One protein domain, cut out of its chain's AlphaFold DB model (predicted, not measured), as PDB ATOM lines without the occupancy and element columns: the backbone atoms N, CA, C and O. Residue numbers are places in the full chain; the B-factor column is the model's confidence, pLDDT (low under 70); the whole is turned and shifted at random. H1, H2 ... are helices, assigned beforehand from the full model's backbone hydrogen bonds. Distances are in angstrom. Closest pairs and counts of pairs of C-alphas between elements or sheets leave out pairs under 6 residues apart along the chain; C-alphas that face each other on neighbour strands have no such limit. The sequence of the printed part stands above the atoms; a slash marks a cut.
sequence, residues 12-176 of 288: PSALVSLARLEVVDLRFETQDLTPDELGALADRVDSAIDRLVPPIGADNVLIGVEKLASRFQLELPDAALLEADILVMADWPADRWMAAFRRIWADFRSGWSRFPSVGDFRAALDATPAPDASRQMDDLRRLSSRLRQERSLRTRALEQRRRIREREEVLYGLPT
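AT A GLANCE: This is residues 12 to 176 of the 288 residues of an uncharacterized protein of Azospirillum sp. K2W22B-5 (UniProt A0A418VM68). A long helix, H8, makes a stalk, with H3 running back beside its first half and short H1 packed on that part as well; at one end of the model H4, H5, H6 and H7 make a small helical head. The far end of the stalk, residues 159 to 176, sticks out free. The printed part has 165 residues with eight named helices, H1 to H8 in order, and no named strand: the class is all helix. It is only just extended, close to loose, with a radius of gyration of the C-alphas of 23.4 A, and a rod in outline, spanning 82 by 35 by 25 A.

HOW THE PARTS SIT: H1, residues 13 to 19, touches residues 136 to 143 alone of H8, residues 132 to 172, at a steep tilt of 65 degrees; the closest C-alphas, of Ala 19 and Leu 143, are 5.1 A apart. H2, residues 23 to 29, touches no helix but is near H8, the closest C-alphas being those of Val 23 and Arg 146, 8.0 A apart. H3, residues 35 to 52, touches residues 137 to 155 alone of H8, opposite ways at a shallow tilt of 15 degrees, with the C-alphas of Ala 42 and Ser 144 closest at 4.6 A. H4, residues 58 to 72, touches H5, residues 79 to 90, at a steep tilt of 62 degrees; the closest C-alphas, of Ala 58 and Ala 90, are 4.6 A apart. H6, residues 94 to 107, touches H7, residues 118 to 126, about perpendicular at 86 degrees, with the C-alphas of Ala 100 and Ala 124 closest at 5.3 A. H5 and H7 only just touch, with 3 pairs of C-alphas within 8 A, the closest being those of Asp 85 and Val 118 at 5.8 A. H4 and H8 are apart, as are H5 and H8. Every O i to N i+4 pair is within hydrogen-bond range in H1, H2, H4, H5, H6, H7 and H8; in H3 it is 13 of 14.

IN THESE COORDINATES: H1 begins at C-alpha 13, (141.045, 154.395, 143.161). H3 is 25.9 A from first to last C-alpha, H4 21.2 A and H6 19.9 A. H8, 59.0 A long, runs from C-alpha 132 at (143.887, 152.826, 129.121) to C-alpha 172 at (94.292, 174.532, 152.550).

THE WHOLE: The C-alphas of Gln 73 and Pro 175 are the two farthest apart, 82.5 A. The printed part has no cut and no long link. Its mean pLDDT is 85.7; residues 109 to 112, 128 to 134 and 173 to 176 are under 70.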
ATOM      1  N   PRO A  12     142.663 158.793 142.706       71.44
ATOM      2  CA  PRO A  12     142.245 157.991 143.847       71.44
ATOM      3  C   PRO A  12     141.321 156.866 143.365       71.44
ATOM      4  O   PRO A  12     140.312 157.128 142.710       71.44
ATOM      5  N   SER A  13     141.677 155.618 143.692       74.88
ATOM      6  CA  SER A  13     141.045 154.395 143.161       74.88
ATOM      7  C   SER A  13     139.510 154.417 143.246       74.88
ATOM      8  O   SER A  13     138.829 153.986 142.322       74.88
ATOM      9  N   ALA A  14     138.961 155.030 144.301       79.31
ATOM     10  CA  ALA A  14     137.524 155.232 144.483       79.31
ATOM     11  C   ALA A  14     136.837 155.961 143.309       79.31
ATOM     12  O   ALA A  14     135.763 155.540 142.888       79.31
ATOM     13  N   LEU A  15     137.451 157.005 142.733       82.38
ATOM     14  CA  LEU A  15     136.871 157.714 141.582       82.38
ATOM     15  C   LEU A  15     136.878 156.848 140.316       82.38
ATOM     16  O   LEU A  15     135.961 156.945 139.508       82.38
ATOM     17  N   VAL A  16     137.876 155.972 140.161       81.19
ATOM     18  CA  VAL A  16     137.953 155.016 139.040       81.19
ATOM     19  C   VAL A  16     136.877 153.945 139.169       81.19
ATOM     20  O   VAL A  16     136.235 153.605 138.180       81.19
ATOM     21  N   SER A  17     136.656 153.436 140.384       83.62
ATOM     22  CA  SER A  17     135.571 152.495 140.668       83.62
ATOM     23  C   SER A  17     134.206 153.126 140.389       83.62
ATOM     24  O   SER A  17     133.433 152.554 139.627       83.62
ATOM     25  N   LEU A  18     133.946 154.338 140.901       83.12
ATOM     26  CA  LEU A  18     132.709 155.087 140.633       83.12
ATOM     27  C   LEU A  18     132.493 155.358 139.136       83.12
ATOM     28  O   LEU A  18     131.367 155.284 138.651       83.12
ATOM     29  N   ALA A  19     133.560 155.650 138.389       84.69
ATOM     30  CA  ALA A  19     133.473 155.955 136.964       84.69
ATOM     31  C   ALA A  19     133.074 154.747 136.098       84.69
ATOM     32  O   ALA A  19     132.516 154.925 135.016       84.69
ATOM     33  N   ARG A  20     133.314 153.525 136.594       86.00
ATOM     34  CA  ARG A  20     132.944 152.263 135.937       86.00
ATOM     35  C   ARG A  20     131.517 151.802 136.235       86.00
ATOM     36  O   ARG A  20     131.056 150.874 135.577       86.00
ATOM     37  N   LEU A  21     130.833 152.417 137.199       84.81
ATOM     38  CA  LEU A  21     129.469 152.041 137.566       84.81
ATOM     39  C   LEU A  21     128.464 152.353 136.450       84.81
ATOM     40  O   LEU A  21     128.587 153.344 135.712       84.81
ATOM     41  N   GLU A  22     127.417 151.535 136.363       86.00
ATOM     42  CA  GLU A  22     126.243 151.876 135.567       86.00
ATOM     43  C   GLU A  22     125.453 153.025 136.213       86.00
ATOM     44  O   GLU A  22     125.681 153.425 137.354       86.00
ATOM     45  N   VAL A  23     124.514 153.612 135.466       81.62
ATOM     46  CA  VAL A  23     123.738 154.775 135.943       81.62
ATOM     47  C   VAL A  23     122.841 154.420 137.137       81.62
ATOM     48  O   VAL A  23     122.575 155.284 137.969       81.62
ATOM     49  N   VAL A  24     122.385 153.166 137.234       82.56
ATOM     50  CA  VAL A  24     121.577 152.679 138.364       82.56
ATOM     51  C   VAL A  24     122.445 152.536 139.616       82.56
ATOM     52  O   VAL A  24     122.119 153.125 140.643       82.56
ATOM     53  N   ASP A  25     123.588 151.859 139.506       86.25
ATOM     54  CA  ASP A  25     124.514 151.648 140.626       86.25
ATOM     55  C   ASP A  25     125.096 152.972 141.134       86.25
ATOM     56  O   ASP A  25     125.119 153.227 142.334       86.25
ATOM     57  N   LEU A  26     125.475 153.880 140.223       85.50
ATOM     58  CA  LEU A  26     125.939 155.221 140.584       85.50
ATOM     59  C   LEU A  26     124.874 156.005 141.365       85.50
ATOM     60  O   LEU A  26     125.215 156.788 142.248       85.50
ATOM     61  N   ARG A  27     123.584 155.819 141.059       86.81
ATOM     62  CA  ARG A  27     122.489 156.456 141.807       86.81
ATOM     63  C   ARG A  27     122.292 155.856 143.187       86.81
ATOM     64  O   ARG A  27     121.999 156.618 144.100       86.81
ATOM     65  N   PHE A  28     122.464 154.544 143.325       86.88
ATOM     66  CA  PHE A  28     122.420 153.853 144.611       86.88
ATOM     67  C   PHE A  28     123.574 154.315 145.517       86.88
ATOM     68  O   PHE A  28     123.328 154.851 146.592       86.88
ATOM     69  N   GLU A  29     124.816 154.258 145.027       86.25
ATOM     70  CA  GLU A  29     126.024 154.713 145.743       86.25
ATOM     71  C   GLU A  29     126.008 156.210 146.102       86.25
ATOM     72  O   GLU A  29     126.699 156.654 147.016       86.25
ATOM     73  N   THR A  30     125.222 157.019 145.387       89.44
ATOM     74  CA  THR A  30     125.085 158.459 145.654       89.44
ATOM     75  C   THR A  30     123.729 158.845 146.237       89.44
ATOM     76  O   THR A  30     123.421 160.037 146.291       89.44
ATOM     77  N   GLN A  31     122.882 157.898 146.653       89.38
ATOM     78  CA  GLN A  31     121.501 158.189 147.073       89.38
ATOM     79  C   GLN A  31     121.442 159.139 148.282       89.38
ATOM     80  O   GLN A  31     120.613 160.047 148.302       89.38
ATOM     81  N   ASP A  32     122.381 158.986 149.217       89.94
ATOM     82  CA  ASP A  32     122.438 159.727 150.481       89.94
ATOM     83  C   ASP A  32     123.119 161.103 150.351       89.94
ATOM     84  O   ASP A  32     123.088 161.903 151.283       89.94
ATOM     85  N   LEU A  33     123.707 161.414 149.186       89.56
ATOM     86  CA  LEU A  33     124.369 162.697 148.934       89.56
ATOM     87  C   LEU A  33     123.368 163.816 148.620       89.56
ATOM     88  O   LEU A  33     122.502 163.699 147.741       89.56
ATOM     89  N   THR A  34     123.554 164.961 149.272       92.94
ATOM     90  CA  THR A  34     122.850 166.203 148.938       92.94
ATOM     91  C   THR A  34     123.257 166.730 147.549       92.94
ATOM     92  O   THR A  34     124.317 166.376 147.019       92.94
ATOM     93  N   PRO A  35     122.454 167.616 146.920       92.50
ATOM     94  CA  PRO A  35     122.811 168.219 145.634       92.50
ATOM     95  C   PRO A  35     124.161 168.951 145.648       92.50
ATOM     96  O   PRO A  35     124.855 168.964 144.633       92.50
ATOM     97  N   ASP A  36     124.557 169.544 146.773       91.75
ATOM     98  CA  ASP A  36     125.819 170.282 146.866       91.75
ATOM     99  C   ASP A  36     127.022 169.358 147.085       91.75
ATOM    100  O   ASP A  36     128.071 169.581 146.482       91.75
ATOM    101  N   GLU A  37     126.859 168.245 147.808       91.06
ATOM    102  CA  GLU A  37     127.879 167.188 147.894       91.06
ATOM    103  C   GLU A  37     128.101 166.479 146.551       91.06
ATOM    104  O   GLU A  37     129.244 166.169 146.207       91.06
ATOM    105  N   LEU A  38     127.043 166.283 145.751       90.06
ATOM    106  CA  LEU A  38     127.159 165.834 144.356       90.06
ATOM    107  C   LEU A  38     127.960 166.828 143.500       90.06
ATOM    108  O   LEU A  38     128.772 166.409 142.675       90.06
ATOM    109  N   GLY A  39     127.765 168.134 143.717       89.88
ATOM    110  CA  GLY A  39     128.574 169.188 143.099       89.88
ATOM    111  C   GLY A  39     130.048 169.067 143.486       89.88
ATOM    112  O   GLY A  39     130.898 168.871 142.622       89.88
ATOM    113  N   ALA A  40     130.336 169.048 144.788       91.38
ATOM    114  CA  ALA A  40     131.692 168.906 145.315       91.38
ATOM    115  C   ALA A  40     132.365 167.569 144.936       91.38
ATOM    116  O   ALA A  40     133.593 167.469 144.913       91.38
ATOM    117  N   LEU A  41     131.603 166.507 144.651       90.69
ATOM    118  CA  LEU A  41     132.144 165.270 144.084       90.69
ATOM    119  C   LEU A  41     132.510 165.440 142.601       90.69
ATOM    120  O   LEU A  41     133.602 165.026 142.221       90.69
ATOM    121  N   ALA A  42     131.665 166.085 141.791       91.69
ATOM    122  CA  ALA A  42     131.983 166.383 140.391       91.69
ATOM    123  C   ALA A  42     133.227 167.280 140.265       91.69
ATOM    124  O   ALA A  42     134.129 166.976 139.488       91.69
ATOM    125  N   ASP A  43     133.340 168.320 141.094       91.00
ATOM    126  CA  ASP A  43     134.476 169.247 141.053       91.00
ATOM    127  C   ASP A  43     135.787 168.583 141.535       91.00
ATOM    128  O   ASP A  43     136.875 168.901 141.044       91.00
ATOM    129  N   ARG A  44     135.703 167.583 142.429       90.56
ATOM    130  CA  ARG A  44     136.835 166.699 142.782       90.56
ATOM    131  C   ARG A  44     137.228 165.750 141.646       90.56
ATOM    132  O   ARG A  44     138.411 165.437 141.532       90.56
ATOM    133  N   VAL A  45     136.277 165.291 140.830       89.25
ATOM    134  CA  VAL A  45     136.554 164.475 139.635       89.25
ATOM    135  C   VAL A  45     137.251 165.313 138.564       89.25
ATOM    136  O   VAL A  45     138.280 164.879 138.055       89.25
ATOM    137  N   ASP A  46     136.775 166.528 138.292       86.81
ATOM    138  CA  ASP A  46     137.432 167.460 137.363       86.81
ATOM    139  C   ASP A  46     138.849 167.811 137.843       86.81
ATOM    140  O   ASP A  46     139.817 167.617 137.110       86.81
ATOM    141  N   SER A  47     139.009 168.143 139.129       85.38
ATOM    142  CA  SER A  47     140.331 168.357 139.744       85.38
ATOM    143  C   SER A  47     141.267 167.142 139.641       85.38
ATOM    144  O   SER A  47     142.486 167.297 139.699       85.38
ATOM    145  N   ALA A  48     140.731 165.919 139.551       84.25
ATOM    146  CA  ALA A  48     141.523 164.706 139.342       84.25
ATOM    147  C   ALA A  48     141.882 164.497 137.862       84.25
ATOM    148  O   ALA A  48     142.981 164.026 137.580       84.25
ATOM    149  N   ILE A  49     141.000 164.880 136.930       81.69
ATOM    150  CA  ILE A  49     141.265 164.885 135.483       81.69
ATOM    151  C   ILE A  49     142.407 165.859 135.160       81.69
ATOM    152  O   ILE A  49     143.375 165.454 134.518       81.69
ATOM    153  N   ASP A  50     142.351 167.088 135.678       77.19
ATOM    154  CA  ASP A  50     143.365 168.126 135.423       77.19
ATOM    155  C   ASP A  50     144.758 167.740 135.950       77.19
ATOM    156  O   ASP A  50     145.784 168.083 135.364       77.19
ATOM    157  N   ARG A  51     144.809 166.987 137.058       76.19
ATOM    158  CA  ARG A  51     146.059 166.464 137.639       76.19
ATOM    159  C   ARG A  51     146.613 165.256 136.889       76.19
ATOM    160  O   ARG A  51     147.812 165.003 136.972       76.19
ATOM    161  N   LEU A  52     145.753 164.483 136.227       72.06
ATOM    162  CA  LEU A  52     146.119 163.218 135.594       72.06
ATOM    163  C   LEU A  52     146.935 163.415 134.322       72.06
ATOM    164  O   LEU A  52     147.961 162.759 134.139       72.06
ATOM    165  N   VAL A  53     146.453 164.299 133.449       70.06
ATOM    166  CA  VAL A  53     147.109 164.659 132.195       70.06
ATOM    167  C   VAL A  53     146.877 166.156 131.968       70.06
ATOM    168  O   VAL A  53     145.754 166.534 131.628       70.06
ATOM    169  N   PRO A  54     147.901 167.014 132.134       74.19
ATOM    170  CA  PRO A  54     147.759 168.423 131.805       74.19
ATOM    171  C   PRO A  54     147.483 168.606 130.299       74.19
ATOM    172  O   PRO A  54     147.833 167.731 129.490       74.19
ATOM    173  N   PRO A  55     146.882 169.743 129.899       84.38
ATOM    174  CA  PRO A  55     146.820 170.127 128.494       84.38
ATOM    175  C   PRO A  55     148.230 170.151 127.894       84.38
ATOM    176  O   PRO A  55     149.204 170.483 128.573       84.38
ATOM    177  N   ILE A  56     148.346 169.787 126.618       89.12
ATOM    178  CA  ILE A  56     149.636 169.738 125.920       89.12
ATOM    179  C   ILE A  56     150.316 171.117 125.868       89.12
ATOM    180  O   ILE A  56     151.543 171.194 125.952       89.12
ATOM    181  N   GLY A  57     149.528 172.195 125.792       92.12
ATOM    182  CA  GLY A  57     150.007 173.573 125.684       92.12
ATOM    183  C   GLY A  57     150.473 173.940 124.270       92.12
ATOM    184  O   GLY A  57     150.973 173.099 123.521       92.12
ATOM    185  N   ALA A  58     150.304 175.214 123.902       93.94
ATOM    186  CA  ALA A  58     150.525 175.705 122.540       93.94
ATOM    187  C   ALA A  58     151.954 175.445 122.027       93.94
ATOM    188  O   ALA A  58     152.117 174.942 120.916       93.94
ATOM    189  N   ASP A  59     152.974 175.689 122.857       93.81
ATOM    190  CA  ASP A  59     154.386 175.512 122.490       93.81
ATOM    191  C   ASP A  59     154.698 174.074 122.046       93.81
ATOM    192  O   ASP A  59     155.354 173.848 121.031       93.81
ATOM    193  N   ASN A  60     154.192 173.074 122.777       92.62
ATOM    194  CA  ASN A  60     154.422 171.666 122.453       92.62
ATOM    195  C   ASN A  60     153.691 171.245 121.168       92.62
ATOM    196  O   ASN A  60     154.233 170.448 120.396       92.62
ATOM    197  N   VAL A  61     152.495 171.798 120.920       94.81
ATOM    198  CA  VAL A  61     151.757 171.589 119.664       94.81
ATOM    199  C   VAL A  61     152.535 172.174 118.492       94.81
ATOM    200  O   VAL A  61     152.783 171.452 117.524       94.81
ATOM    201  N   LEU A  62     152.970 173.436 118.598       94.88
ATOM    202  CA  LEU A  62     153.762 174.126 117.579       94.88
ATOM    203  C   LEU A  62     155.042 173.345 117.258       94.88
ATOM    204  O   LEU A  62     155.263 172.978 116.106       94.88
ATOM    205  N   ILE A  63     155.814 172.960 118.278       95.69
ATOM    206  CA  ILE A  63     157.032 172.148 118.130       95.69
ATOM    207  C   ILE A  63     156.753 170.812 117.414       95.69
ATOM    208  O   ILE A  63     157.601 170.313 116.669       95.69
ATOM    209  N   GLY A  64     155.597 170.183 117.649       92.94
ATOM    210  CA  GLY A  64     155.184 168.975 116.931       92.94
ATOM    211  C   GLY A  64     154.861 169.245 115.464       92.94
ATOM    212  O   GLY A  64     155.357 168.548 114.577       92.94
ATOM    213  N   VAL A  65     154.059 170.277 115.219       92.69
ATOM    214  CA  VAL A  65     153.632 170.749 113.896       92.69
ATOM    215  C   VAL A  65     154.835 171.129 113.024       92.69
ATOM    216  O   VAL A  65     154.958 170.622 111.910       92.69
ATOM    217  N   GLU A  66     155.781 171.908 113.546       93.62
ATOM    218  CA  GLU A  66     157.023 172.287 112.859       93.62
ATOM    219  C   GLU A  66     157.896 171.075 112.513       93.62
ATOM    220  O   GLU A  66     158.446 170.989 111.411       93.62
ATOM    221  N   LYS A  67     157.999 170.089 113.418       93.12
ATOM    222  CA  LYS A  67     158.703 168.824 113.147       93.12
ATOM    223  C   LYS A  67     158.026 168.023 112.041       93.12
ATOM    224  O   LYS A  67     158.726 167.396 111.247       93.12
ATOM    225  N   LEU A  68     156.694 168.032 111.982       91.19
ATOM    226  CA  LEU A  68     155.926 167.359 110.935       91.19
ATOM    227  C   LEU A  68     156.129 168.051 109.579       91.19
ATOM    228  O   LEU A  68     156.492 167.379 108.612       91.19
ATOM    229  N   ALA A  69     156.019 169.383 109.530       90.62
ATOM    230  CA  ALA A  69     156.317 170.180 108.338       90.62
ATOM    231  C   ALA A  69     157.741 169.913 107.826       90.62
ATOM    232  O   ALA A  69     157.931 169.509 106.679       90.62
ATOM    233  N   SER A  70     158.732 170.019 108.715       90.62
ATOM    234  CA  SER A  70     160.150 169.808 108.399       90.62
ATOM    235  C   SER A  70     160.443 168.387 107.911       90.62
ATOM    236  O   SER A  70     161.224 168.192 106.982       90.62
ATOM    237  N   ARG A  71     159.824 167.365 108.523       88.94
ATOM    238  CA  ARG A  71     160.085 165.958 108.186       88.94
ATOM    239  C   ARG A  71     159.517 165.556 106.828       88.94
ATOM    240  O   ARG A  71     160.112 164.692 106.178       88.94
ATOM    241  N   PHE A  72     158.380 166.126 106.441       87.12
ATOM    242  CA  PHE A  72     157.652 165.769 105.219       87.12
ATOM    243  C   PHE A  72     157.687 166.862 104.139       87.12
ATOM    244  O   PHE A  72     157.043 166.697 103.111       87.12
ATOM    245  N   GLN A  73     158.480 167.924 104.345       87.81
ATOM    246  CA  GLN A  73     158.668 169.045 103.411       87.81
ATOM    247  C   GLN A  73     157.341 169.722 103.028       87.81
ATOM    248  O   GLN A  73     157.111 170.068 101.873       87.81
ATOM    249  N   LEU A  74     156.459 169.887 104.016       87.56
ATOM    250  CA  LEU A  74     155.182 170.577 103.846       87.56
ATOM    251  C   LEU A  74     155.366 172.071 104.092       87.56
ATOM    252  O   LEU A  74     156.034 172.464 105.051       87.56
ATOM    253  N   GLU A  75     154.695 172.891 103.294       89.19
ATOM    254  CA  GLU A  75     154.484 174.293 103.639       89.19
ATOM    255  C   GLU A  75     153.540 174.383 104.848       89.19
ATOM    256  O   GLU A  75     152.535 173.666 104.932       89.19
ATOM    257  N   LEU A  76     153.884 175.244 105.808       89.25
ATOM    258  CA  LEU A  76     152.993 175.571 106.917       89.25
ATOM    259  C   LEU A  76     151.803 176.393 106.387       89.25
ATOM    260  O   LEU A  76     151.986 177.203 105.475       89.25
ATOM    261  N   PRO A  77     150.590 176.207 106.938       89.69
ATOM    262  CA  PRO A  77     149.449 177.047 106.592       89.69
ATOM    263  C   PRO A  77     149.669 178.498 107.049       89.69
ATOM    264  O   PRO A  77     150.573 178.787 107.835       89.69
ATOM    265  N   ASP A  78     148.815 179.405 106.564       93.25
ATOM    266  CA  ASP A  78     148.809 180.812 106.981       93.25
ATOM    267  C   ASP A  78     148.839 180.960 108.511       93.25
ATOM    268  O   ASP A  78     148.186 180.196 109.227       93.25
ATOM    269  N   ALA A  79     149.573 181.960 109.004       90.88
ATOM    270  CA  ALA A  79     149.842 182.132 110.427       90.88
ATOM    271  C   ALA A  79     148.564 182.217 111.280       90.88
ATOM    272  O   ALA A  79     148.528 181.627 112.357       90.88
ATOM    273  N   ALA A  80     147.498 182.866 110.793       92.50
ATOM    274  CA  ALA A  80     146.247 182.987 111.542       92.50
ATOM    275  C   ALA A  80     145.453 181.668 111.584       92.50
ATOM    276  O   ALA A  80     144.799 181.364 112.582       92.50
ATOM    277  N   LEU A  81     145.525 180.858 110.519       92.31
ATOM    278  CA  LEU A  81     144.944 179.510 110.509       92.31
ATOM    279  C   LEU A  81     145.742 178.560 111.406       92.31
ATOM    280  O   LEU A  81     145.154 177.782 112.154       92.31
ATOM    281  N   LEU A  82     147.074 178.648 111.353       92.44
ATOM    282  CA  LEU A  82     147.976 177.851 112.174       92.44
ATOM    283  C   LEU A  82     147.790 178.149 113.668       92.44
ATOM    284  O   LEU A  82     147.672 177.219 114.460       92.44
ATOM    285  N   GLU A  83     147.715 179.426 114.047       94.38
ATOM    286  CA  GLU A  83     147.463 179.860 115.425       94.38
ATOM    287  C   GLU A  83     146.110 179.347 115.939       94.38
ATOM    288  O   GLU A  83     146.046 178.765 117.023       94.38
ATOM    289  N   ALA A  84     145.041 179.476 115.144       93.94
ATOM    290  CA  ALA A  84     143.719 178.970 115.511       93.94
ATOM    291  C   ALA A  84     143.714 177.443 115.727       93.94
ATOM    292  O   ALA A  84     143.181 176.964 116.733       93.94
ATOM    293  N   ASP A  85     144.344 176.681 114.828       94.31
ATOM    294  CA  ASP A  85     144.455 175.223 114.945       94.31
ATOM    295  C   ASP A  85     145.327 174.808 116.150       94.31
ATOM    296  O   ASP A  85     144.984 173.859 116.867       94.31
ATOM    297  N   ILE A  86     146.416 175.539 116.430       94.50
ATOM    298  CA  ILE A  86     147.273 175.326 117.607       94.50
ATOM    299  C   ILE A  86     146.498 175.571 118.898       94.50
ATOM    300  O   ILE A  86     146.549 174.717 119.779       94.50
ATOM    301  N   LEU A  87     145.763 176.680 119.018       94.69
ATOM    302  CA  LEU A  87     144.980 176.993 120.220       94.69
ATOM    303  C   LEU A  87     143.921 175.918 120.494       94.69
ATOM    304  O   LEU A  87     143.788 175.460 121.627       94.69
ATOM    305  N   VAL A  88     143.231 175.429 119.455       93.69
ATOM    306  CA  VAL A  88     142.254 174.337 119.605       93.69
ATOM    307  C   VAL A  88     142.911 173.024 120.042       93.69
ATOM    308  O   VAL A  88     142.278 172.261 120.770       93.69
ATOM    309  N   MET A  89     144.143 172.734 119.609       94.25
ATOM    310  CA  MET A  89     144.901 171.548 120.037       94.25
ATOM    311  C   MET A  89     145.612 171.719 121.386       94.25
ATOM    312  O   MET A  89     145.858 170.718 122.052       94.25
ATOM    313  N   ALA A  90     145.936 172.944 121.801       93.81
ATOM    314  CA  ALA A  90     146.646 173.236 123.046       93.81
ATOM    315  C   ALA A  90     145.855 172.777 124.279       93.81
ATOM    316  O   ALA A  90     146.446 172.227 125.209       93.81
ATOM    317  N   ASP A  91     144.527 172.924 124.228       89.00
ATOM    318  CA  ASP A  91     143.568 172.460 125.239       89.00
ATOM    319  C   ASP A  91     143.401 170.926 125.279       89.00
ATOM    320  O   ASP A  91     142.681 170.389 126.128       89.00
ATOM    321  N   TRP A  92     144.020 170.177 124.356       87.81
ATOM    322  CA  TRP A  92     143.889 168.720 124.347       87.81
ATOM    323  C   TRP A  92     144.783 168.093 125.423       87.81
ATOM    324  O   TRP A  92     145.926 168.518 125.606       87.81
ATOM    325  N   PRO A  93     144.320 167.018 126.084       84.19
ATOM    326  CA  PRO A  93     145.168 166.189 126.932       84.19
ATOM    327  C   PRO A  93     146.432 165.740 126.186       84.19
ATOM    328  O   PRO A  93     146.359 165.278 125.040       84.19
ATOM    329  N   ALA A  94     147.591 165.873 126.833       85.06
ATOM    330  CA  ALA A  94     148.889 165.577 126.227       85.06
ATOM    331  C   ALA A  94     149.008 164.144 125.678       85.06
ATOM    332  O   ALA A  94     149.627 163.930 124.635       85.06
ATOM    333  N   ASP A  95     148.374 163.165 126.328       80.62
ATOM    334  CA  ASP A  95     148.318 161.775 125.871       80.62
ATOM    335  C   ASP A  95     147.546 161.625 124.547       80.62
ATOM    336  O   ASP A  95     148.029 160.969 123.620       80.62
ATOM    337  N   ARG A  96     146.392 162.292 124.420       84.69
ATOM    338  CA  ARG A  96     145.590 162.330 123.192       84.69
ATOM    339  C   ARG A  96     146.312 163.037 122.061       84.69
ATOM    340  O   ARG A  96     146.393 162.473 120.972       84.69
ATOM    341  N   TRP A  97     146.865 164.225 122.300       90.50
ATOM    342  CA  TRP A  97     147.618 164.922 121.259       90.50
ATOM    343  C   TRP A  97     148.800 164.069 120.768       90.50
ATOM    344  O   TRP A  97     148.960 163.873 119.564       90.50
ATOM    345  N   MET A  98     149.550 163.439 121.681       88.44
ATOM    346  CA  MET A  98     150.636 162.515 121.325       88.44
ATOM    347  C   MET A  98     150.156 161.278 120.552       88.44
ATOM    348  O   MET A  98     150.865 160.815 119.655       88.44
ATOM    349  N   ALA A  99     148.982 160.724 120.869       86.44
ATOM    350  CA  ALA A  99     148.399 159.601 120.133       86.44
ATOM    351  C   ALA A  99     148.009 160.003 118.700       86.44
ATOM    352  O   ALA A  99     148.425 159.340 117.748       86.44
ATOM    353  N   ALA A 100     147.293 161.122 118.544       90.56
ATOM    354  CA  ALA A 100     146.905 161.678 117.247       90.56
ATOM    355  C   ALA A 100     148.133 162.012 116.385       90.56
ATOM    356  O   ALA A 100     148.231 161.583 115.235       90.56
ATOM    357  N   PHE A 101     149.120 162.694 116.973       91.62
ATOM    358  CA  PHE A 101     150.378 163.042 116.323       91.62
ATOM    359  C   PHE A 101     151.140 161.803 115.839       91.62
ATOM    360  O   PHE A 101     151.547 161.750 114.681       91.62
ATOM    361  N   ARG A 102     151.295 160.772 116.684       89.94
ATOM    362  CA  ARG A 102     151.955 159.510 116.295       89.94
ATOM    363  C   ARG A 102     151.213 158.786 115.172       89.94
ATOM    364  O   ARG A 102     151.868 158.206 114.310       89.94
ATOM    365  N   ARG A 103     149.876 158.815 115.183       87.69
ATOM    366  CA  ARG A 103     149.035 158.214 114.142       87.69
ATOM    367  C   ARG A 103     149.244 158.917 112.801       87.69
ATOM    368  O   ARG A 103     149.618 158.257 111.836       87.69
ATOM    369  N   ILE A 104     149.123 160.247 112.770       90.50
ATOM    370  CA  ILE A 104     149.400 161.056 111.574       90.50
ATOM    371  C   ILE A 104     150.838 160.827 111.092       90.50
ATOM    372  O   ILE A 104     151.045 160.502 109.927       90.50
ATOM    373  N   TRP A 105     151.832 160.898 111.980       89.25
ATOM    374  CA  TRP A 105     153.245 160.674 111.651       89.25
ATOM    375  C   TRP A 105     153.518 159.297 111.017       89.25
ATOM    376  O   TRP A 105     154.399 159.172 110.164       89.25
ATOM    377  N   ALA A 106     152.779 158.258 111.419       86.94
ATOM    378  CA  ALA A 106     152.880 156.920 110.837       86.94
ATOM    379  C   ALA A 106     152.172 156.808 109.474       86.94
ATOM    380  O   ALA A 106     152.722 156.208 108.546       86.94
ATOM    381  N   ASP A 107     150.984 157.407 109.344       83.38
ATOM    382  CA  ASP A 107     150.157 157.367 108.130       83.38
ATOM    383  C   ASP A 107     150.656 158.318 107.021       83.38
ATOM    384  O   ASP A 107     150.276 158.181 105.859       83.38
ATOM    385  N   PHE A 108     151.568 159.244 107.336       77.56
ATOM    386  CA  PHE A 108     152.113 160.249 106.412       77.56
ATOM    387  C   PHE A 108     152.976 159.717 105.251       77.56
ATOM    388  O   PHE A 108     153.590 160.486 104.514       77.56
ATOM    389  N   ARG A 109     153.070 158.397 105.074       63.34
ATOM    390  CA  ARG A 109     154.127 157.763 104.273       63.34
ATOM    391  C   ARG A 109     154.022 157.920 102.750       63.34
ATOM    392  O   ARG A 109     155.008 157.602 102.090       63.34
ATOM    393  N   SER A 110     152.889 158.361 102.188       54.16
ATOM    394  CA  SER A 110     152.734 158.462 100.717       54.16
ATOM    395  C   SER A 110     151.544 159.270 100.157       54.16
ATOM    396  O   SER A 110     151.409 159.323  98.936       54.16
ATOM    397  N   GLY A 111     150.662 159.867 100.975       60.44
ATOM    398  CA  GLY A 111     149.339 160.330 100.497       60.44
ATOM    399  C   GLY A 111     148.942 161.791 100.745       60.44
ATOM    400  O   GLY A 111     147.864 162.190 100.312       60.44
ATOM    401  N   TRP A 112     149.755 162.586 101.443       67.75
ATOM    402  CA  TRP A 112     149.359 163.926 101.896       67.75
ATOM    403  C   TRP A 112     149.950 165.024 101.010       67.75
ATOM    404  O   TRP A 112     151.164 165.180 100.936       67.75
ATOM    405  N   SER A 113     149.078 165.803 100.364       76.62
ATOM    406  CA  SER A 113     149.430 166.988  99.564       76.62
ATOM    407  C   SER A 113     149.232 168.319 100.303       76.62
ATOM    408  O   SER A 113     149.471 169.376  99.729       76.62
ATOM    409  N   ARG A 114     148.760 168.278 101.555       86.31
ATOM    410  CA  ARG A 114     148.493 169.450 102.400       86.31
ATOM    411  C   ARG A 114     148.967 169.211 103.830       86.31
ATOM    412  O   ARG A 114     149.073 168.059 104.259       86.31
ATOM    413  N   PHE A 115     149.162 170.293 104.577       88.94
ATOM    414  CA  PHE A 115     149.347 170.217 106.022       88.94
ATOM    415  C   PHE A 115     148.073 169.677 106.720       88.94
ATOM    416  O   PHE A 115     146.967 170.003 106.272       88.94
ATOM    417  N   PRO A 116     148.178 168.846 107.777       89.69
ATOM    418  CA  PRO A 116     147.007 168.316 108.480       89.69
ATOM    419  C   PRO A 116     146.301 169.382 109.315       89.69
ATOM    420  O   PRO A 116     146.939 170.106 110.075       89.69
ATOM    421  N   SER A 117     144.978 169.424 109.208       91.31
ATOM    422  CA  SER A 117     144.107 170.289 110.011       91.31
ATOM    423  C   SER A 117     143.720 169.639 111.341       91.31
ATOM    424  O   SER A 117     143.780 168.413 111.482       91.31
ATOM    425  N   VAL A 118     143.185 170.417 112.286       93.00
ATOM    426  CA  VAL A 118     142.538 169.889 113.510       93.00
ATOM    427  C   VAL A 118     141.536 168.757 113.221       93.00
ATOM    428  O   VAL A 118     141.436 167.804 113.997       93.00
ATOM    429  N   GLY A 119     140.799 168.825 112.105       90.31
ATOM    430  CA  GLY A 119     139.858 167.775 111.698       90.31
ATOM    431  C   GLY A 119     140.545 166.442 111.389       90.31
ATOM    432  O   GLY A 119     140.047 165.386 111.781       90.31
ATOM    433  N   ASP A 120     141.723 166.494 110.769       91.38
ATOM    434  CA  ASP A 120     142.549 165.324 110.470       91.38
ATOM    435  C   ASP A 120     143.114 164.702 111.769       91.38
ATOM    436  O   ASP A 120     143.075 163.482 111.946       91.38
ATOM    437  N   PHE A 121     143.542 165.529 112.736       91.25
ATOM    438  CA  PHE A 121     143.951 165.074 114.078       91.25
ATOM    439  C   PHE A 121     142.798 164.434 114.870       91.25
ATOM    440  O   PHE A 121     143.021 163.449 115.577       91.25
ATOM    441  N   ARG A 122     141.560 164.937 114.742       89.62
ATOM    442  CA  ARG A 122     140.375 164.311 115.362       89.62
ATOM    443  C   ARG A 122     140.054 162.955 114.735       89.62
ATOM    444  O   ARG A 122     139.915 161.980 115.466       89.62
ATOM    445  N   ALA A 123     140.046 162.856 113.406       88.44
ATOM    446  CA  ALA A 123     139.835 161.580 112.718       88.44
ATOM    447  C   ALA A 123     140.892 160.520 113.104       88.44
ATOM    448  O   ALA A 123     140.574 159.340 113.254       88.44
ATOM    449  N   ALA A 124     142.142 160.940 113.330       86.94
ATOM    450  CA  ALA A 124     143.215 160.071 113.813       86.94
ATOM    451  C   ALA A 124     142.996 159.556 115.255       86.94
ATOM    452  O   ALA A 124     143.414 158.435 115.570       86.94
ATOM    453  N   LEU A 125     142.329 160.334 116.120       83.06
ATOM    454  CA  LEU A 125     141.892 159.881 117.447       83.06
ATOM    455  C   LEU A 125     140.766 158.853 117.344       83.06
ATOM    456  O   LEU A 125     140.873 157.794 117.955       83.06
ATOM    457  N   ASP A 126     139.732 159.132 116.550       78.88
ATOM    458  CA  ASP A 126     138.566 158.248 116.407       78.88
ATOM    459  C   ASP A 126     138.943 156.878 115.808       78.88
ATOM    460  O   ASP A 126     138.352 155.853 116.148       78.88
ATOM    461  N   ALA A 127     139.976 156.840 114.958       74.00
ATOM    462  CA  ALA A 127     140.530 155.614 114.380       74.00
ATOM    463  C   ALA A 127     141.456 154.815 115.325       74.00
ATOM    464  O   ALA A 127     141.873 153.707 114.976       74.00
ATOM    465  N   THR A 128     141.816 155.354 116.496       65.06
ATOM    466  CA  THR A 128     142.782 154.736 117.416       65.06
ATOM    467  C   THR A 128     142.092 154.332 118.721       65.06
ATOM    468  O   THR A 128     141.561 155.198 119.415       65.06
ATOM    469  N   PRO A 129     142.119 153.047 119.138       63.59
ATOM    470  CA  PRO A 129     141.588 152.670 120.441       63.59
ATOM    471  C   PRO A 129     142.366 153.412 121.530       63.59
ATOM    472  O   PRO A 129     143.575 153.226 121.678       63.59
ATOM    473  N   ALA A 130     141.659 154.260 122.277       61.94
ATOM    474  CA  ALA A 130     142.234 155.093 123.324       61.94
ATOM    475  C   ALA A 130     143.078 154.239 124.297       61.94
ATOM    476  O   ALA A 130     142.591 153.177 124.710       61.94
ATOM    477  N   PRO A 131     144.311 154.653 124.660       64.94
ATOM    478  CA  PRO A 131     145.105 153.942 125.660       64.94
ATOM    479  C   PRO A 131     144.384 153.963 127.011       64.94
ATOM    480  O   PRO A 131     143.551 154.836 127.260       64.94
ATOM    481  N   ASP A 132     144.693 153.022 127.906       66.06
ATOM    482  CA  ASP A 132     143.887 152.826 129.121       66.06
ATOM    483  C   ASP A 132     143.827 154.068 130.032       66.06
ATOM    484  O   ASP A 132     142.794 154.312 130.649       66.06
ATOM    485  N   ALA A 133     144.862 154.917 130.028       64.56
ATOM    486  CA  ALA A 133     144.841 156.227 130.691       64.56
ATOM    487  C   ALA A 133     143.810 157.199 130.074       64.56
ATOM    488  O   ALA A 133     143.048 157.835 130.801       64.56
ATOM    489  N   SER A 134     143.717 157.269 128.740       67.06
ATOM    490  CA  SER A 134     142.696 158.070 128.054       67.06
ATOM    491  C   SER A 134     141.283 157.511 128.272       67.06
ATOM    492  O   SER A 134     140.341 158.289 128.402       67.06
ATOM    493  N   ARG A 135     141.120 156.179 128.352       73.12
ATOM    494  CA  ARG A 135     139.831 155.541 128.697       73.12
ATOM    495  C   ARG A 135     139.402 155.904 130.114       73.12
ATOM    496  O   ARG A 135     138.292 156.370 130.319       73.12
ATOM    497  N   GLN A 136     140.321 155.775 131.069       77.38
ATOM    498  CA  GLN A 136     140.117 156.160 132.462       77.38
ATOM    499  C   GLN A 136     139.762 157.650 132.600       77.38
ATOM    500  O   GLN A 136     138.890 157.999 133.392       77.38
ATOM    501  N   MET A 137     140.377 158.529 131.802       78.12
ATOM    502  CA  MET A 137     139.984 159.938 131.710       78.12
ATOM    503  C   MET A 137     138.570 160.111 131.131       78.12
ATOM    504  O   MET A 137     137.802 160.910 131.665       78.12
ATOM    505  N   ASP A 138     138.205 159.403 130.061       80.88
ATOM    506  CA  ASP A 138     136.854 159.472 129.486       80.88
ATOM    507  C   ASP A 138     135.787 158.980 130.469       80.88
ATOM    508  O   ASP A 138     134.730 159.603 130.585       80.88
ATOM    509  N   ASP A 139     136.073 157.916 131.219       85.38
ATOM    510  CA  ASP A 139     135.210 157.402 132.282       85.38
ATOM    511  C   ASP A 139     135.035 158.452 133.395       85.38
ATOM    512  O   ASP A 139     133.909 158.731 133.811       85.38
ATOM    513  N   LEU A 140     136.113 159.122 133.826       88.38
ATOM    514  CA  LEU A 140     136.041 160.225 134.796       88.38
ATOM    515  C   LEU A 140     135.250 161.432 134.248       88.38
ATOM    516  O   LEU A 140     134.404 161.985 134.954       88.38
ATOM    517  N   ARG A 141     135.437 161.815 132.977       86.88
ATOM    518  CA  ARG A 141     134.658 162.891 132.324       86.88
ATOM    519  C   ARG A 141     133.166 162.540 132.250       86.88
ATOM    520  O   ARG A 141     132.306 163.396 132.487       86.88
ATOM    521  N   ARG A 142     132.841 161.271 131.976       89.88
ATOM    522  CA  ARG A 142     131.469 160.733 132.013       89.88
ATOM    523  C   ARG A 142     130.898 160.755 133.430       89.88
ATOM    524  O   ARG A 142     129.750 161.165 133.592       89.88
ATOM    525  N   LEU A 143     131.680 160.381 134.445       92.06
ATOM    526  CA  LEU A 143     131.284 160.444 135.855       92.06
ATOM    527  C   LEU A 143     130.938 161.880 136.276       92.06
ATOM    528  O   LEU A 143     129.829 162.111 136.752       92.06
ATOM    529  N   SER A 144     131.827 162.847 136.031       92.25
ATOM    530  CA  SER A 144     131.586 164.275 136.306       92.25
ATOM    531  C   SER A 144     130.291 164.775 135.647       92.25
ATOM    532  O   SER A 144     129.429 165.367 136.303       92.25
ATOM    533  N   SER A 145     130.088 164.434 134.370       92.69
ATOM    534  CA  SER A 145     128.876 164.791 133.619       92.69
ATOM    535  C   SER A 145     127.601 164.189 134.232       92.69
ATOM    536  O   SER A 145     126.601 164.892 134.394       92.69
ATOM    537  N   ARG A 146     127.636 162.906 134.628       92.50
ATOM    538  CA  ARG A 146     126.514 162.214 135.289       92.50
ATOM    539  C   ARG A 146     126.191 162.821 136.657       92.50
ATOM    540  O   ARG A 146     125.021 163.054 136.945       92.50
ATOM    541  N   LEU A 147     127.204 163.124 137.472       92.94
ATOM    542  CA  LEU A 147     127.031 163.747 138.791       92.94
ATOM    543  C   LEU A 147     126.382 165.137 138.683       92.94
ATOM    544  O   LEU A 147     125.454 165.446 139.430       92.94
ATOM    545  N   ARG A 148     126.800 165.949 137.703       93.25
ATOM    546  CA  ARG A 148     126.183 167.257 137.407       93.25
ATOM    547  C   ARG A 148     124.730 167.132 136.943       93.25
ATOM    548  O   ARG A 148     123.879 167.908 137.380       93.25
ATOM    549  N   GLN A 149     124.426 166.141 136.103       93.25
ATOM    550  CA  GLN A 149     123.054 165.848 135.682       93.25
ATOM    551  C   GLN A 149     122.177 165.436 136.874       93.25
ATOM    552  O   GLN A 149     121.086 165.979 137.048       93.25
ATOM    553  N   GLU A 150     122.658 164.521 137.717       92.56
ATOM    554  CA  GLU A 150     121.939 164.038 138.899       92.56
ATOM    555  C   GLU A 150     121.708 165.164 139.923       92.56
ATOM    556  O   GLU A 150     120.578 165.336 140.384       92.56
ATOM    557  N   ARG A 151     122.714 166.020 140.179       94.00
ATOM    558  CA  ARG A 151     122.557 167.264 140.956       94.00
ATOM    559  C   ARG A 151     121.410 168.111 140.410       94.00
ATOM    560  O   ARG A 151     120.499 168.453 141.159       94.00
ATOM    561  N   SER A 152     121.408 168.403 139.106       94.31
ATOM    562  CA  SER A 152     120.351 169.218 138.491       94.31
ATOM    563  C   SER A 152     118.962 168.585 138.617       94.31
ATOM    564  O   SER A 152     117.989 169.321 138.788       94.31
ATOM    565  N   LEU A 153     118.844 167.257 138.515       92.62
ATOM    566  CA  LEU A 153     117.571 166.554 138.686       92.62
ATOM    567  C   LEU A 153     117.073 166.645 140.135       92.62
ATOM    568  O   LEU A 153     115.907 166.982 140.352       92.62
ATOM    569  N   ARG A 154     117.949 166.420 141.122       92.81
ATOM    570  CA  ARG A 154     117.598 166.509 142.549       92.81
ATOM    571  C   ARG A 154     117.222 167.929 142.966       92.81
ATOM    572  O   ARG A 154     116.204 168.097 143.633       92.81
ATOM    573  N   THR A 155     117.951 168.953 142.512       94.06
ATOM    574  CA  THR A 155     117.598 170.364 142.763       94.06
ATOM    575  C   THR A 155     116.194 170.685 142.242       94.06
ATOM    576  O   THR A 155     115.355 171.169 143.001       94.06
ATOM    577  N   ARG A 156     115.877 170.314 140.990       94.56
ATOM    578  CA  ARG A 156     114.533 170.508 140.411       94.56
ATOM    579  C   ARG A 156     113.445 169.740 141.165       94.56
ATOM    580  O   ARG A 156     112.349 170.263 141.342       94.56
ATOM    581  N   ALA A 157     113.730 168.525 141.634       93.00
ATOM    582  CA  ALA A 157     112.782 167.738 142.422       93.00
ATOM    583  C   ALA A 157     112.490 168.375 143.796       93.00
ATOM    584  O   ALA A 157     111.340 168.376 144.238       93.00
ATOM    585  N   LEU A 158     113.501 168.956 144.453       92.62
ATOM    586  CA  LEU A 158     113.331 169.714 145.697       92.62
ATOM    587  C   LEU A 158     112.532 171.004 145.464       92.62
ATOM    588  O   LEU A 158     111.579 171.261 146.198       92.62
ATOM    589  N   GLU A 159     112.843 171.766 144.412       93.62
ATOM    590  CA  GLU A 159     112.063 172.946 144.009       93.62
ATOM    591  C   GLU A 159     110.599 172.598 143.707       93.62
ATOM    592  O   GLU A 159     109.691 173.302 144.142       93.62
ATOM    593  N   GLN A 160     110.345 171.499 142.990       94.00
ATOM    594  CA  GLN A 160     108.988 171.056 142.677       94.00
ATOM    595  C   GLN A 160     108.222 170.649 143.943       94.00
ATOM    596  O   GLN A 160     107.079 171.069 144.114       94.00
ATOM    597  N   ARG A 161     108.845 169.889 144.855       92.31
ATOM    598  CA  ARG A 161     108.250 169.544 146.161       92.31
ATOM    599  C   ARG A 161     107.948 170.789 146.993       92.31
ATOM    600  O   ARG A 161     106.879 170.865 147.590       92.31
ATOM    601  N   ARG A 162     108.851 171.774 146.987       92.31
ATOM    602  CA  ARG A 162     108.651 173.068 147.646       92.31
ATOM    603  C   ARG A 162     107.448 173.815 147.060       92.31
ATOM    604  O   ARG A 162     106.570 174.187 147.823       92.31
ATOM    605  N   ARG A 163     107.348 173.944 145.732       92.31
ATOM    606  CA  ARG A 163     106.202 174.595 145.064       92.31
ATOM    607  C   ARG A 163     104.874 173.877 145.307       92.31
ATOM    608  O   ARG A 163     103.842 174.533 145.392       92.31
ATOM    609  N   ILE A 164     104.881 172.542 145.385       90.69
ATOM    610  CA  ILE A 164     103.687 171.759 145.738       90.69
ATOM    611  C   ILE A 164     103.266 172.087 147.173       90.69
ATOM    612  O   ILE A 164     102.115 172.453 147.373       90.69
ATOM    613  N   ARG A 165     104.204 172.067 148.129       88.38
ATOM    614  CA  ARG A 165     103.933 172.419 149.529       88.38
ATOM    615  C   ARG A 165     103.434 173.860 149.686       88.38
ATOM    616  O   ARG A 165     102.390 174.061 150.283       88.38
ATOM    617  N   GLU A 166     104.116 174.840 149.091       89.12
ATOM    618  CA  GLU A 166     103.694 176.254 149.101       89.12
ATOM    619  C   GLU A 166     102.281 176.418 148.505       89.12
ATOM    620  O   GLU A 166     101.465 177.190 149.008       89.12
ATOM    621  N   ARG A 167     101.945 175.652 147.455       88.38
ATOM    622  CA  ARG A 167     100.595 175.640 146.875       88.38
ATOM    623  C   ARG A 167      99.568 174.984 147.798       88.38
ATOM    624  O   ARG A 167      98.456 175.488 147.875       88.38
ATOM    625  N   GLU A 168      99.902 173.884 148.466       83.75
ATOM    626  CA  GLU A 168      99.030 173.211 149.440       83.75
ATOM    627  C   GLU A 168      98.777 174.090 150.673       83.75
ATOM    628  O   GLU A 168      97.633 174.211 151.106       83.75
ATOM    629  N   GLU A 169      99.802 174.775 151.183       81.62
ATOM    630  CA  GLU A 169      99.698 175.757 152.271       81.62
ATOM    631  C   GLU A 169      98.735 176.898 151.899       81.62
ATOM    632  O   GLU A 169      97.828 177.216 152.670       81.62
ATOM    633  N   VAL A 170      98.853 177.450 150.683       83.81
ATOM    634  CA  VAL A 170      97.936 178.483 150.162       83.81
ATOM    635  C   VAL A 170      96.517 177.950 149.920       83.81
ATOM    636  O   VAL A 170      95.553 178.684 150.131       83.81
ATOM    637  N   LEU A 171      96.358 176.698 149.474       80.12
ATOM    638  CA  LEU A 171      95.048 176.134 149.122       80.12
ATOM    639  C   LEU A 171      94.245 175.651 150.343       80.12
ATOM    640  O   LEU A 171      93.018 175.694 150.309       80.12
ATOM    641  N   TYR A 172      94.924 175.179 151.393       78.69
ATOM    642  CA  TYR A 172      94.292 174.532 152.550       78.69
ATOM    643  C   TYR A 172      94.457 175.287 153.875       78.69
ATOM    644  O   TYR A 172      93.808 174.918 154.852       78.69
ATOM    645  N   GLY A 173      95.297 176.329 153.943       67.31
ATOM    646  CA  GLY A 173      95.439 177.182 155.133       67.31
ATOM    647  C   GLY A 173      95.914 176.451 156.396       67.31
ATOM    648  O   GLY A 173      95.688 176.932 157.508       67.31
ATOM    649  N   LEU A 174      96.529 175.274 156.247       59.00
ATOM    650  CA  LEU A 174      96.952 174.439 157.370       59.00
ATOM    651  C   LEU A 174      98.149 175.083 158.089       59.00
ATOM    652  O   LEU A 174      99.174 175.331 157.450       59.00
ATOM    653  N   PRO A 175      98.062 175.344 159.407       54.31
ATOM    654  CA  PRO A 175      99.167 175.934 160.146       54.31
ATOM    655  C   PRO A 175     100.330 174.945 160.265       54.31
ATOM    656  O   PRO A 175     100.146 173.766 160.574       54.31
ATOM    657  N   THR A 176     101.542 175.462 160.073       56.19
ATOM    658  CA  THR A 176     102.812 174.753 160.258       56.19
ATOM    659  C   THR A 176     102.850 174.069 161.637       56.19
ATOM    660  O   THR A 176     102.526 174.718 162.639       56.19
TER     661      THR A 176